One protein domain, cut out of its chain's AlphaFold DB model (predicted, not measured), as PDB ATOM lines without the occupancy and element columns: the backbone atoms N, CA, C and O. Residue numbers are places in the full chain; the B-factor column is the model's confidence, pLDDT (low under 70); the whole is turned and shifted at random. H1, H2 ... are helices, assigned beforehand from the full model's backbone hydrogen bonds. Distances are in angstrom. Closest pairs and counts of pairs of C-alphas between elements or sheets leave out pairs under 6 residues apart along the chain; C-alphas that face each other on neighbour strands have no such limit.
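This is residues 2 to 75 of the 560 residues of the protein "Putative retrotransposon hot spot (RHS) protein" of Trypanosoma cruzi (UniProt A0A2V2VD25). The model is a loose rod of helices: H3 and the long H6 run along its length, with H4 crosswise between them. Short H1 and H2 lie at one end, H5 packs crosswise on H6, and residues 68 to 75 stick out at the other end. The printed part has 74 residues, six named helices, H1 to H6 in order, and no named strand: all helix, loose, radius of gyration of the C-alphas 14.9 A, spans 52 by 20 by 18 A.

Find C-alpha 2 at (15.579, -57.416, -38.004), where H1, residues 2 to 6, begins. Then come H2, 8 to 11; H3, 15 to 23, 12.3 A long; H4, 25 to 34, 14.6 A; H5, 40 to 45; and H6, 54 to 74, 30.2 A, ending at C-alpha 74 (47.274, -56.175, -61.884).

H1 and H2 are close but not clearly touching, closest at the C-alphas of Phe 4 and Tyr 11, 6.8 A. So are H4 and H6, at Thr 25 and Ala 56, 6.2 A, only just about perpendicular at 72 degrees. H5 touches residues 60 to 64 of H6, closest at C-alphas 40 and 64, 6.2 A, about perpendicular at 73 degrees. H3 and H6 are apart. Every O i to N i+4 pair is within hydrogen-bond range in H1, H3, H4 and H6, and 1 of 2 in H5; H2 is too short for one.

The C-alphas of Gln 13 and Ala 75 are the farthest apart, 52.3 A. The printed part has no cut, and no link is long. Look for pLDDT under 70 in 20 residues, among them 2 to 6 and 65 to 75.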
ATOM      1  N   GLU A   2      15.801 -57.710 -36.571       55.31
ATOM      2  CA  GLU A   2      15.579 -57.416 -38.004       55.31
ATOM      3  C   GLU A   2      14.352 -56.526 -38.277       55.31
ATOM      4  O   GLU A   2      14.465 -55.547 -39.005       55.31
ATOM      5  N   THR A   3      13.224 -56.774 -37.605       58.53
ATOM      6  CA  THR A   3      12.001 -55.955 -37.723       58.53
ATOM      7  C   THR A   3      12.179 -54.503 -37.266       58.53
ATOM      8  O   THR A   3      11.602 -53.599 -37.855       58.53
ATOM      9  N   PHE A   4      13.024 -54.258 -36.259       63.66
ATOM     10  CA  PHE A   4      13.338 -52.904 -35.782       63.66
ATOM     11  C   PHE A   4      14.200 -52.124 -36.781       63.66
ATOM     12  O   PHE A   4      14.102 -50.907 -36.866       63.66
ATOM     13  N   VAL A   5      15.064 -52.813 -37.528       60.75
ATOM     14  CA  VAL A   5      15.966 -52.174 -38.494       60.75
ATOM     15  C   VAL A   5      15.242 -51.883 -39.818       60.75
ATOM     16  O   VAL A   5      15.580 -50.908 -40.488       60.75
ATOM     17  N   GLN A   6      14.221 -52.673 -40.171       64.88
ATOM     18  CA  GLN A   6      13.379 -52.435 -41.350       64.88
ATOM     19  C   GLN A   6      12.457 -51.217 -41.190       64.88
ATOM     20  O   GLN A   6      12.364 -50.420 -42.118       64.88
ATOM     21  N   GLU A   7      11.849 -51.030 -40.014       70.75
ATOM     22  CA  GLU A   7      10.931 -49.910 -39.741       70.75
ATOM     23  C   GLU A   7      11.257 -49.234 -38.392       70.75
ATOM     24  O   GLU A   7      10.511 -49.376 -37.420       70.75
ATOM     25  N   PRO A   8      12.388 -48.507 -38.265       70.69
ATOM     26  CA  PRO A   8      12.789 -47.903 -36.990       70.69
ATOM     27  C   PRO A   8      11.779 -46.872 -36.469       70.69
ATOM     28  O   PRO A   8      11.657 -46.667 -35.261       70.69
ATOM     29  N   ASP A   9      11.045 -46.235 -37.378       75.31
ATOM     30  CA  ASP A   9       9.985 -45.257 -37.136       75.31
ATOM     31  C   ASP A   9       8.711 -45.870 -36.541       75.31
ATOM     32  O   ASP A   9       7.990 -45.179 -35.819       75.31
ATOM     33  N   ALA A  10       8.485 -47.173 -36.729       77.62
ATOM     34  CA  ALA A  10       7.423 -47.905 -36.038       77.62
ATOM     35  C   ALA A  10       7.711 -48.091 -34.533       77.62
ATOM     36  O   ALA A  10       6.788 -48.298 -33.743       77.62
ATOM     37  N   TYR A  11       8.982 -47.992 -34.118       76.19
ATOM     38  CA  TYR A  11       9.427 -48.299 -32.753       76.19
ATOM     39  C   TYR A  11      10.057 -47.112 -32.007       76.19
ATOM     40  O   TYR A  11      10.084 -47.114 -30.775       76.19
ATOM     41  N   VAL A  12      10.551 -46.089 -32.710       77.88
ATOM     42  CA  VAL A  12      11.168 -44.890 -32.121       77.88
ATOM     43  C   VAL A  12      10.414 -43.651 -32.588       77.88
ATOM     44  O   VAL A  12      10.563 -43.210 -33.718       77.88
ATOM     45  N   GLN A  13       9.629 -43.044 -31.696       76.12
ATOM     46  CA  GLN A  13       8.835 -41.849 -32.023       76.12
ATOM     47  C   GLN A  13       9.632 -40.537 -31.926       76.12
ATOM     48  O   GLN A  13       9.208 -39.505 -32.452       76.12
ATOM     49  N   ASP A  14      10.797 -40.555 -31.269       83.00
ATOM     50  CA  ASP A  14      11.659 -39.380 -31.164       83.00
ATOM     51  C   ASP A  14      12.467 -39.170 -32.454       83.00
ATOM     52  O   ASP A  14      13.402 -39.906 -32.783       83.00
ATOM     53  N   GLN A  15      12.128 -38.086 -33.150       76.38
ATOM     54  CA  GLN A  15      12.737 -37.661 -34.407       76.38
ATOM     55  C   GLN A  15      14.252 -37.415 -34.312       76.38
ATOM     56  O   GLN A  15      14.968 -37.603 -35.297       76.38
ATOM     57  N   ARG A  16      14.783 -37.022 -33.144       78.81
ATOM     58  CA  ARG A  16      16.238 -36.879 -32.954       78.81
ATOM     59  C   ARG A  16      16.928 -38.236 -32.933       78.81
ATOM     60  O   ARG A  16      17.985 -38.377 -33.542       78.81
ATOM     61  N   HIS A  17      16.325 -39.224 -32.278       76.88
ATOM     62  CA  HIS A  17      16.878 -40.572 -32.185       76.88
ATOM     63  C   HIS A  17      16.799 -41.308 -33.528       76.88
ATOM     64  O   HIS A  17      17.793 -41.902 -33.942       76.88
ATOM     65  N   LEU A  18      15.697 -41.165 -34.275       75.88
ATOM     66  CA  LEU A  18      15.591 -41.674 -35.650       75.88
ATOM     67  C   LEU A  18      16.661 -41.088 -36.569       75.88
ATOM     68  O   LEU A  18      17.326 -41.811 -37.309       75.88
ATOM     69  N   ARG A  19      16.889 -39.774 -36.479       75.81
ATOM     70  CA  ARG A  19      17.925 -39.106 -37.268       75.81
ATOM     71  C   ARG A  19      19.327 -39.615 -36.934       75.81
ATOM     72  O   ARG A  19      20.173 -39.659 -37.822       75.81
ATOM     73  N   ILE A  20      19.592 -39.987 -35.683       80.12
ATOM     74  CA  ILE A  20      20.869 -40.597 -35.296       80.12
ATOM     75  C   ILE A  20      20.978 -41.999 -35.899       80.12
ATOM     76  O   ILE A  20      21.972 -42.279 -36.560       80.12
ATOM     77  N   ILE A  21      19.941 -42.833 -35.750       78.69
ATOM     78  CA  ILE A  21      19.903 -44.213 -36.257       78.69
ATOM     79  C   ILE A  21      20.109 -44.251 -37.775       78.69
ATOM     80  O   ILE A  21      20.985 -44.969 -38.254       78.69
ATOM     81  N   PHE A  22      19.393 -43.417 -38.535       75.62
ATOM     82  CA  PHE A  22      19.546 -43.349 -39.989       75.62
ATOM     83  C   PHE A  22      20.930 -42.863 -40.431       75.62
ATOM     84  O   PHE A  22      21.357 -43.188 -41.533       75.62
ATOM     85  N   ASN A  23      21.663 -42.129 -39.593       73.94
ATOM     86  CA  ASN A  23      23.023 -41.688 -39.908       73.94
ATOM     87  C   ASN A  23      24.114 -42.686 -39.474       73.94
ATOM     88  O   ASN A  23      25.289 -42.459 -39.775       73.94
ATOM     89  N   LEU A  24      23.766 -43.787 -38.796       77.81
ATOM     90  CA  LEU A  24      24.734 -44.819 -38.427       77.81
ATOM     91  C   LEU A  24      25.238 -45.553 -39.672       77.81
ATOM     92  O   LEU A  24      24.463 -45.996 -40.518       77.81
ATOM     93  N   THR A  25      26.557 -45.736 -39.763       66.88
ATOM     94  CA  THR A  25      27.182 -46.441 -40.897       66.88
ATOM     95  C   THR A  25      26.689 -47.887 -41.003       66.88
ATOM     96  O   THR A  25      26.437 -48.365 -42.103       66.88
ATOM     97  N   GLU A  26      26.483 -48.559 -39.871       70.50
ATOM     98  CA  GLU A  26      25.978 -49.938 -39.799       70.50
ATOM     99  C   GLU A  26      24.552 -50.063 -40.353       70.50
ATOM    100  O   GLU A  26      24.263 -50.986 -41.114       70.50
ATOM    101  N   TYR A  27      23.685 -49.088 -40.056       75.69
ATOM    102  CA  TYR A  27      22.323 -49.035 -40.590       75.69
ATOM    103  C   TYR A  27      22.319 -48.853 -42.114       75.69
ATOM    104  O   TYR A  27      21.572 -49.513 -42.832       75.69
ATOM    105  N   GLN A  28      23.196 -47.987 -42.625       75.00
ATOM    106  CA  GLN A  28      23.317 -47.696 -44.056       75.00
ATOM    107  C   GLN A  28      23.833 -48.901 -44.855       75.00
ATOM    108  O   GLN A  28      23.350 -49.159 -45.954       75.00
ATOM    109  N   VAL A  29      24.771 -49.667 -44.292       71.31
ATOM    110  CA  VAL A  29      25.259 -50.922 -44.891       71.31
ATOM    111  C   VAL A  29      24.163 -51.989 -44.892       71.31
ATOM    112  O   VAL A  29      23.946 -52.647 -45.905       71.31
ATOM    113  N   TYR A  30      23.422 -52.130 -43.792       74.06
ATOM    114  CA  TYR A  30      22.314 -53.085 -43.707       74.06
ATOM    115  C   TYR A  30      21.176 -52.759 -44.687       74.06
ATOM    116  O   TYR A  30      20.635 -53.654 -45.334       74.06
ATOM    117  N   LYS A  31      20.847 -51.472 -44.846       75.88
ATOM    118  CA  LYS A  31      19.874 -50.996 -45.836       75.88
ATOM    119  C   LYS A  31      20.286 -51.383 -47.261       75.88
ATOM    120  O   LYS A  31      19.477 -51.942 -47.991       75.88
ATOM    121  N   LEU A  32      21.553 -51.167 -47.621       79.00
ATOM    122  CA  LEU A  32      22.089 -51.548 -48.932       79.00
ATOM    123  C   LEU A  32      21.996 -53.056 -49.196       79.00
ATOM    124  O   LEU A  32      21.657 -53.457 -50.307       79.00
ATOM    125  N   HIS A  33      22.218 -53.892 -48.178       77.25
ATOM    126  CA  HIS A  33      22.044 -55.341 -48.297       77.25
ATOM    127  C   HIS A  33      20.592 -55.751 -48.584       77.25
ATOM    128  O   HIS A  33      20.367 -56.638 -49.406       77.25
ATOM    129  N   HIS A  34      19.604 -55.100 -47.963       70.81
ATOM    130  CA  HIS A  34      18.187 -55.338 -48.282       70.81
ATOM    131  C   HIS A  34      17.783 -54.805 -49.656       70.81
ATOM    132  O   HIS A  34      16.914 -55.378 -50.305       70.81
ATOM    133  N   GLU A  35      18.450 -53.755 -50.130       74.12
ATOM    134  CA  GLU A  35      18.286 -53.201 -51.481       74.12
ATOM    135  C   GLU A  35      19.072 -53.985 -52.553       74.12
ATOM    136  O   GLU A  35      19.100 -53.597 -53.719       74.12
ATOM    137  N   GLY A  36      19.683 -55.115 -52.182       72.06
ATOM    138  CA  GLY A  36      20.331 -56.035 -53.116       72.06
ATOM    139  C   GLY A  36      21.785 -55.700 -53.462       72.06
ATOM    140  O   GLY A  36      22.337 -56.279 -54.399       72.06
ATOM    141  N   VAL A  37      22.423 -54.787 -52.725       79.00
ATOM    142  CA  VAL A  37      23.817 -54.374 -52.931       79.00
ATOM    143  C   VAL A  37      24.722 -55.098 -51.934       79.00
ATOM    144  O   VAL A  37      24.814 -54.730 -50.763       79.00
ATOM    145  N   PHE A  38      25.415 -56.136 -52.403       75.69
ATOM    146  CA  PHE A  38      26.291 -56.992 -51.593       75.69
ATOM    147  C   PHE A  38      27.778 -56.848 -51.936       75.69
ATOM    148  O   PHE A  38      28.628 -57.298 -51.168       75.69
ATOM    149  N   SER A  39      28.111 -56.228 -53.069       74.31
ATOM    150  CA  SER A  39      29.490 -56.034 -53.528       74.31
ATOM    151  C   SER A  39      29.741 -54.617 -54.046       74.31
ATOM    152  O   SER A  39      28.813 -53.870 -54.365       74.31
ATOM    153  N   LEU A  40      31.020 -54.241 -54.164       73.75
ATOM    154  CA  LEU A  40      31.411 -52.956 -54.752       73.75
ATOM    155  C   LEU A  40      31.098 -52.877 -56.258       73.75
ATOM    156  O   LEU A  40      30.811 -51.794 -56.758       73.75
ATOM    157  N   GLU A  41      31.070 -54.007 -56.967       69.56
ATOM    158  CA  GLU A  41      30.602 -54.062 -58.359       69.56
ATOM    159  C   GLU A  41      29.108 -53.756 -58.464       69.56
ATOM    160  O   GLU A  41      28.701 -52.950 -59.291       69.56
ATOM    161  N   GLN A  42      28.288 -54.324 -57.579       73.81
ATOM    162  CA  GLN A  42      26.856 -54.017 -57.531       73.81
ATOM    163  C   GLN A  42      26.613 -52.568 -57.102       73.81
ATOM    164  O   GLN A  42      25.739 -51.898 -57.640       73.81
ATOM    165  N   TRP A  43      27.438 -52.044 -56.189       82.88
ATOM    166  CA  TRP A  43      27.427 -50.628 -55.836       82.88
ATOM    167  C   TRP A  43      27.754 -49.725 -57.033       82.88
ATOM    168  O   TRP A  43      27.168 -48.651 -57.157       82.88
ATOM    169  N   ARG A  44      28.652 -50.135 -57.942       76.00
ATOM    170  CA  ARG A  44      28.980 -49.369 -59.157       76.00
ATOM    171  C   ARG A  44      27.732 -49.092 -59.994       76.00
ATOM    172  O   ARG A  44      27.559 -47.951 -60.420       76.00
ATOM    173  N   ASP A  45      26.851 -50.076 -60.112       75.62
ATOM    174  CA  ASP A  45      25.689 -50.040 -61.004       75.62
ATOM    175  C   ASP A  45      24.371 -49.734 -60.248       75.62
ATOM    176  O   ASP A  45      23.298 -49.682 -60.844       75.62
ATOM    177  N   TYR A  46      24.445 -49.471 -58.935       80.69
ATOM    178  CA  TYR A  46      23.291 -49.151 -58.091       80.69
ATOM    179  C   TYR A  46      22.728 -47.747 -58.370       80.69
ATOM    180  O   TYR A  46      23.457 -46.751 -58.306       80.69
ATOM    181  N   GLU A  47      21.424 -47.653 -58.639       75.38
ATOM    182  CA  GLU A  47      20.746 -46.389 -58.968       75.38
ATOM    183  C   GLU A  47      20.387 -45.554 -57.722       75.38
ATOM    184  O   GLU A  47      20.464 -44.328 -57.770       75.38
ATOM    185  N   GLY A  48      20.092 -46.186 -56.576       78.31
ATOM    186  CA  GLY A  48      19.616 -45.531 -55.341       78.31
ATOM    187  C   GLY A  48      20.696 -44.882 -54.459       78.31
ATOM    188  O   GLY A  48      20.539 -44.785 -53.238       78.31
ATOM    189  N   LYS A  49      21.829 -44.466 -55.040       77.06
ATOM    190  CA  LYS A  49      23.000 -43.916 -54.316       77.06
ATOM    191  C   LYS A  49      22.715 -42.605 -53.580       77.06
ATOM    192  O   LYS A  49      23.471 -42.212 -52.692       77.06
ATOM    193  N   ASP A  50      21.681 -41.883 -53.978       74.56
ATOM    194  CA  ASP A  50      21.192 -40.656 -53.350       74.56
ATOM    195  C   ASP A  50      20.477 -40.911 -52.015       74.56
ATOM    196  O   ASP A  50      20.467 -40.037 -51.151       74.56
ATOM    197  N   THR A  51      19.971 -42.129 -51.806       74.44
ATOM    198  CA  THR A  51      19.308 -42.545 -50.560       74.44
ATOM    199  C   THR A  51      20.282 -42.944 -49.440       74.44
ATOM    200  O   THR A  51      19.853 -43.221 -48.312       74.44
ATOM    201  N   VAL A  52      21.585 -42.972 -49.748       78.25
ATOM    202  CA  VAL A  52      22.681 -43.278 -48.823       78.25
ATOM    203  C   VAL A  52      23.299 -41.984 -48.310       78.25
ATOM    204  O   VAL A  52      23.566 -41.047 -49.067       78.25
ATOM    205  N   THR A  53      23.594 -41.936 -47.015       74.50
ATOM    206  CA  THR A  53      24.277 -40.782 -46.411       74.50
ATOM    207  C   THR A  53      25.609 -40.463 -47.092       74.50
ATOM    208  O   THR A  53      26.390 -41.348 -47.453       74.50
ATOM    209  N   LEU A  54      25.909 -39.163 -47.202       70.44
ATOM    210  CA  LEU A  54      27.108 -38.636 -47.867       70.44
ATOM    211  C   LEU A  54      28.411 -39.303 -47.397       70.44
ATOM    212  O   LEU A  54      29.283 -39.593 -48.215       70.44
ATOM    213  N   ILE A  55      28.528 -39.583 -46.095       69.94
ATOM    214  CA  ILE A  55      29.720 -40.198 -45.494       69.94
ATOM    215  C   ILE A  55      29.883 -41.659 -45.943       69.94
ATOM    216  O   ILE A  55      30.978 -42.059 -46.337       69.94
ATOM    217  N   ALA A  56      28.813 -42.459 -45.903       68.75
ATOM    218  CA  ALA A  56      28.855 -43.866 -46.304       68.75
ATOM    219  C   ALA A  56      29.089 -44.008 -47.817       68.75
ATOM    220  O   ALA A  56      29.952 -44.777 -48.244       68.75
ATOM    221  N   ARG A  57      28.417 -43.174 -48.618       76.00
ATOM    222  CA  ARG A  57      28.613 -43.085 -50.069       76.00
ATOM    223  C   ARG A  57      30.053 -42.724 -50.440       76.00
ATOM    224  O   ARG A  57      30.641 -43.355 -51.315       76.00
ATOM    225  N   GLY A  58      30.637 -41.742 -49.748       71.69
ATOM    226  CA  GLY A  58      32.030 -41.334 -49.947       71.69
ATOM    227  C   GLY A  58      33.025 -42.467 -49.678       71.69
ATOM    228  O   GLY A  58      33.958 -42.657 -50.454       71.69
ATOM    229  N   LYS A  59      32.795 -43.273 -48.632       74.50
ATOM    230  CA  LYS A  59      33.639 -44.437 -48.312       74.50
ATOM    231  C   LYS A  59      33.540 -45.551 -49.359       74.50
ATOM    232  O   LYS A  59      34.573 -46.079 -49.762       74.50
ATOM    233  N   LEU A  60      32.333 -45.883 -49.824       76.81
ATOM    234  CA  LEU A  60      32.125 -46.911 -50.855       76.81
ATOM    235  C   LEU A  60      32.742 -46.501 -52.201       76.81
ATOM    236  O   LEU A  60      33.406 -47.309 -52.847       76.81
ATOM    237  N   ASN A  61      32.615 -45.228 -52.586       74.88
ATOM    238  CA  ASN A  61      33.263 -44.699 -53.789       74.88
ATOM    239  C   ASN A  61      34.792 -44.683 -53.665       74.88
ATOM    240  O   ASN A  61      35.483 -45.059 -54.607       74.88
ATOM    241  N   ALA A  62      35.336 -44.312 -52.501       70.81
ATOM    242  CA  ALA A  62      36.776 -44.367 -52.266       70.81
ATOM    243  C   ALA A  62      37.323 -45.804 -52.376       70.81
ATOM    244  O   ALA A  62      38.380 -46.008 -52.974       70.81
ATOM    245  N   ALA A  63      36.591 -46.793 -51.853       73.56
ATOM    246  CA  ALA A  63      36.938 -48.208 -51.974       73.56
ATOM    247  C   ALA A  63      36.878 -48.698 -53.433       73.56
ATOM    248  O   ALA A  63      37.825 -49.329 -53.899       73.56
ATOM    249  N   LEU A  64      35.829 -48.335 -54.183       73.94
ATOM    250  CA  LEU A  64      35.711 -48.635 -55.615       73.94
ATOM    251  C   LEU A  64      36.890 -48.047 -56.412       73.94
ATOM    252  O   LEU A  64      37.511 -48.737 -57.216       73.94
ATOM    253  N   THR A  65      37.255 -46.793 -56.142       66.31
ATOM    254  CA  THR A  65      38.390 -46.119 -56.788       66.31
ATOM    255  C   THR A  65      39.731 -46.772 -56.446       66.31
ATOM    256  O   THR A  65      40.633 -46.786 -57.287       66.31
ATOM    257  N   GLN A  66      39.895 -47.327 -55.241       61.34
ATOM    258  CA  GLN A  66      41.091 -48.102 -54.905       61.34
ATOM    259  C   GLN A  66      41.140 -49.442 -55.640       61.34
ATOM    260  O   GLN A  66      42.194 -49.768 -56.177       61.34
ATOM    261  N   ILE A  67      40.024 -50.167 -55.744       63.88
ATOM    262  CA  ILE A  67      39.962 -51.436 -56.485       63.88
ATOM    263  C   ILE A  67      40.267 -51.215 -57.965       63.88
ATOM    264  O   ILE A  67      41.160 -51.864 -58.489       63.88
ATOM    265  N   VAL A  68      39.668 -50.206 -58.607       58.34
ATOM    266  CA  VAL A  68      39.974 -49.864 -60.010       58.34
ATOM    267  C   VAL A  68      41.454 -49.489 -60.193       58.34
ATOM    268  O   VAL A  68      42.056 -49.789 -61.221       58.34
ATOM    269  N   LYS A  69      42.087 -48.848 -59.199       52.41
ATOM    270  CA  LYS A  69      43.534 -48.559 -59.223       52.41
ATOM    271  C   LYS A  69      44.399 -49.812 -59.040       52.41
ATOM    272  O   LYS A  69      45.504 -49.832 -59.582       52.41
ATOM    273  N   VAL A  70      43.934 -50.807 -58.284       46.06
ATOM    274  CA  VAL A  70      44.610 -52.101 -58.082       46.06
ATOM    275  C   VAL A  70      44.440 -52.993 -59.314       46.06
ATOM    276  O   VAL A  70      45.443 -53.451 -59.845       46.06
ATOM    277  N   GLU A  71      43.238 -53.105 -59.877       44.53
ATOM    278  CA  GLU A  71      42.978 -53.799 -61.150       44.53
ATOM    279  C   GLU A  71      43.804 -53.204 -62.304       44.53
ATOM    280  O   GLU A  71      44.365 -53.930 -63.121       44.53
ATOM    281  N   ARG A  72      43.986 -51.872 -62.328       47.03
ATOM    282  CA  ARG A  72      44.863 -51.178 -63.293       47.03
ATOM    283  C   ARG A  72      46.357 -51.478 -63.094       47.03
ATOM    284  O   ARG A  72      47.143 -51.241 -64.010       47.03
ATOM    285  N   ARG A  73      46.761 -51.949 -61.908       44.09
ATOM    286  CA  ARG A  73      48.129 -52.411 -61.610       44.09
ATOM    287  C   ARG A  73      48.305 -53.916 -61.829       44.09
ATOM    288  O   ARG A  73      49.433 -54.321 -62.071       44.09
ATOM    289  N   GLU A  74      47.233 -54.706 -61.779       37.69
ATOM    290  CA  GLU A  74      47.274 -56.175 -61.884       37.69
ATOM    291  C   GLU A  74      46.893 -56.730 -63.268       37.69
ATOM    292  O   GLU A  74      47.159 -57.897 -63.552       37.69
ATOM    293  N   ALA A  75      46.360 -55.914 -64.183       43.41
ATOM    294  CA  ALA A  75      46.284 -56.270 -65.599       43.41
ATOM    295  C   ALA A  75      47.676 -56.151 -66.261       43.41
ATOM    296  O   ALA A  75      47.970 -55.191 -66.978       43.41
TER     297      ALA A  75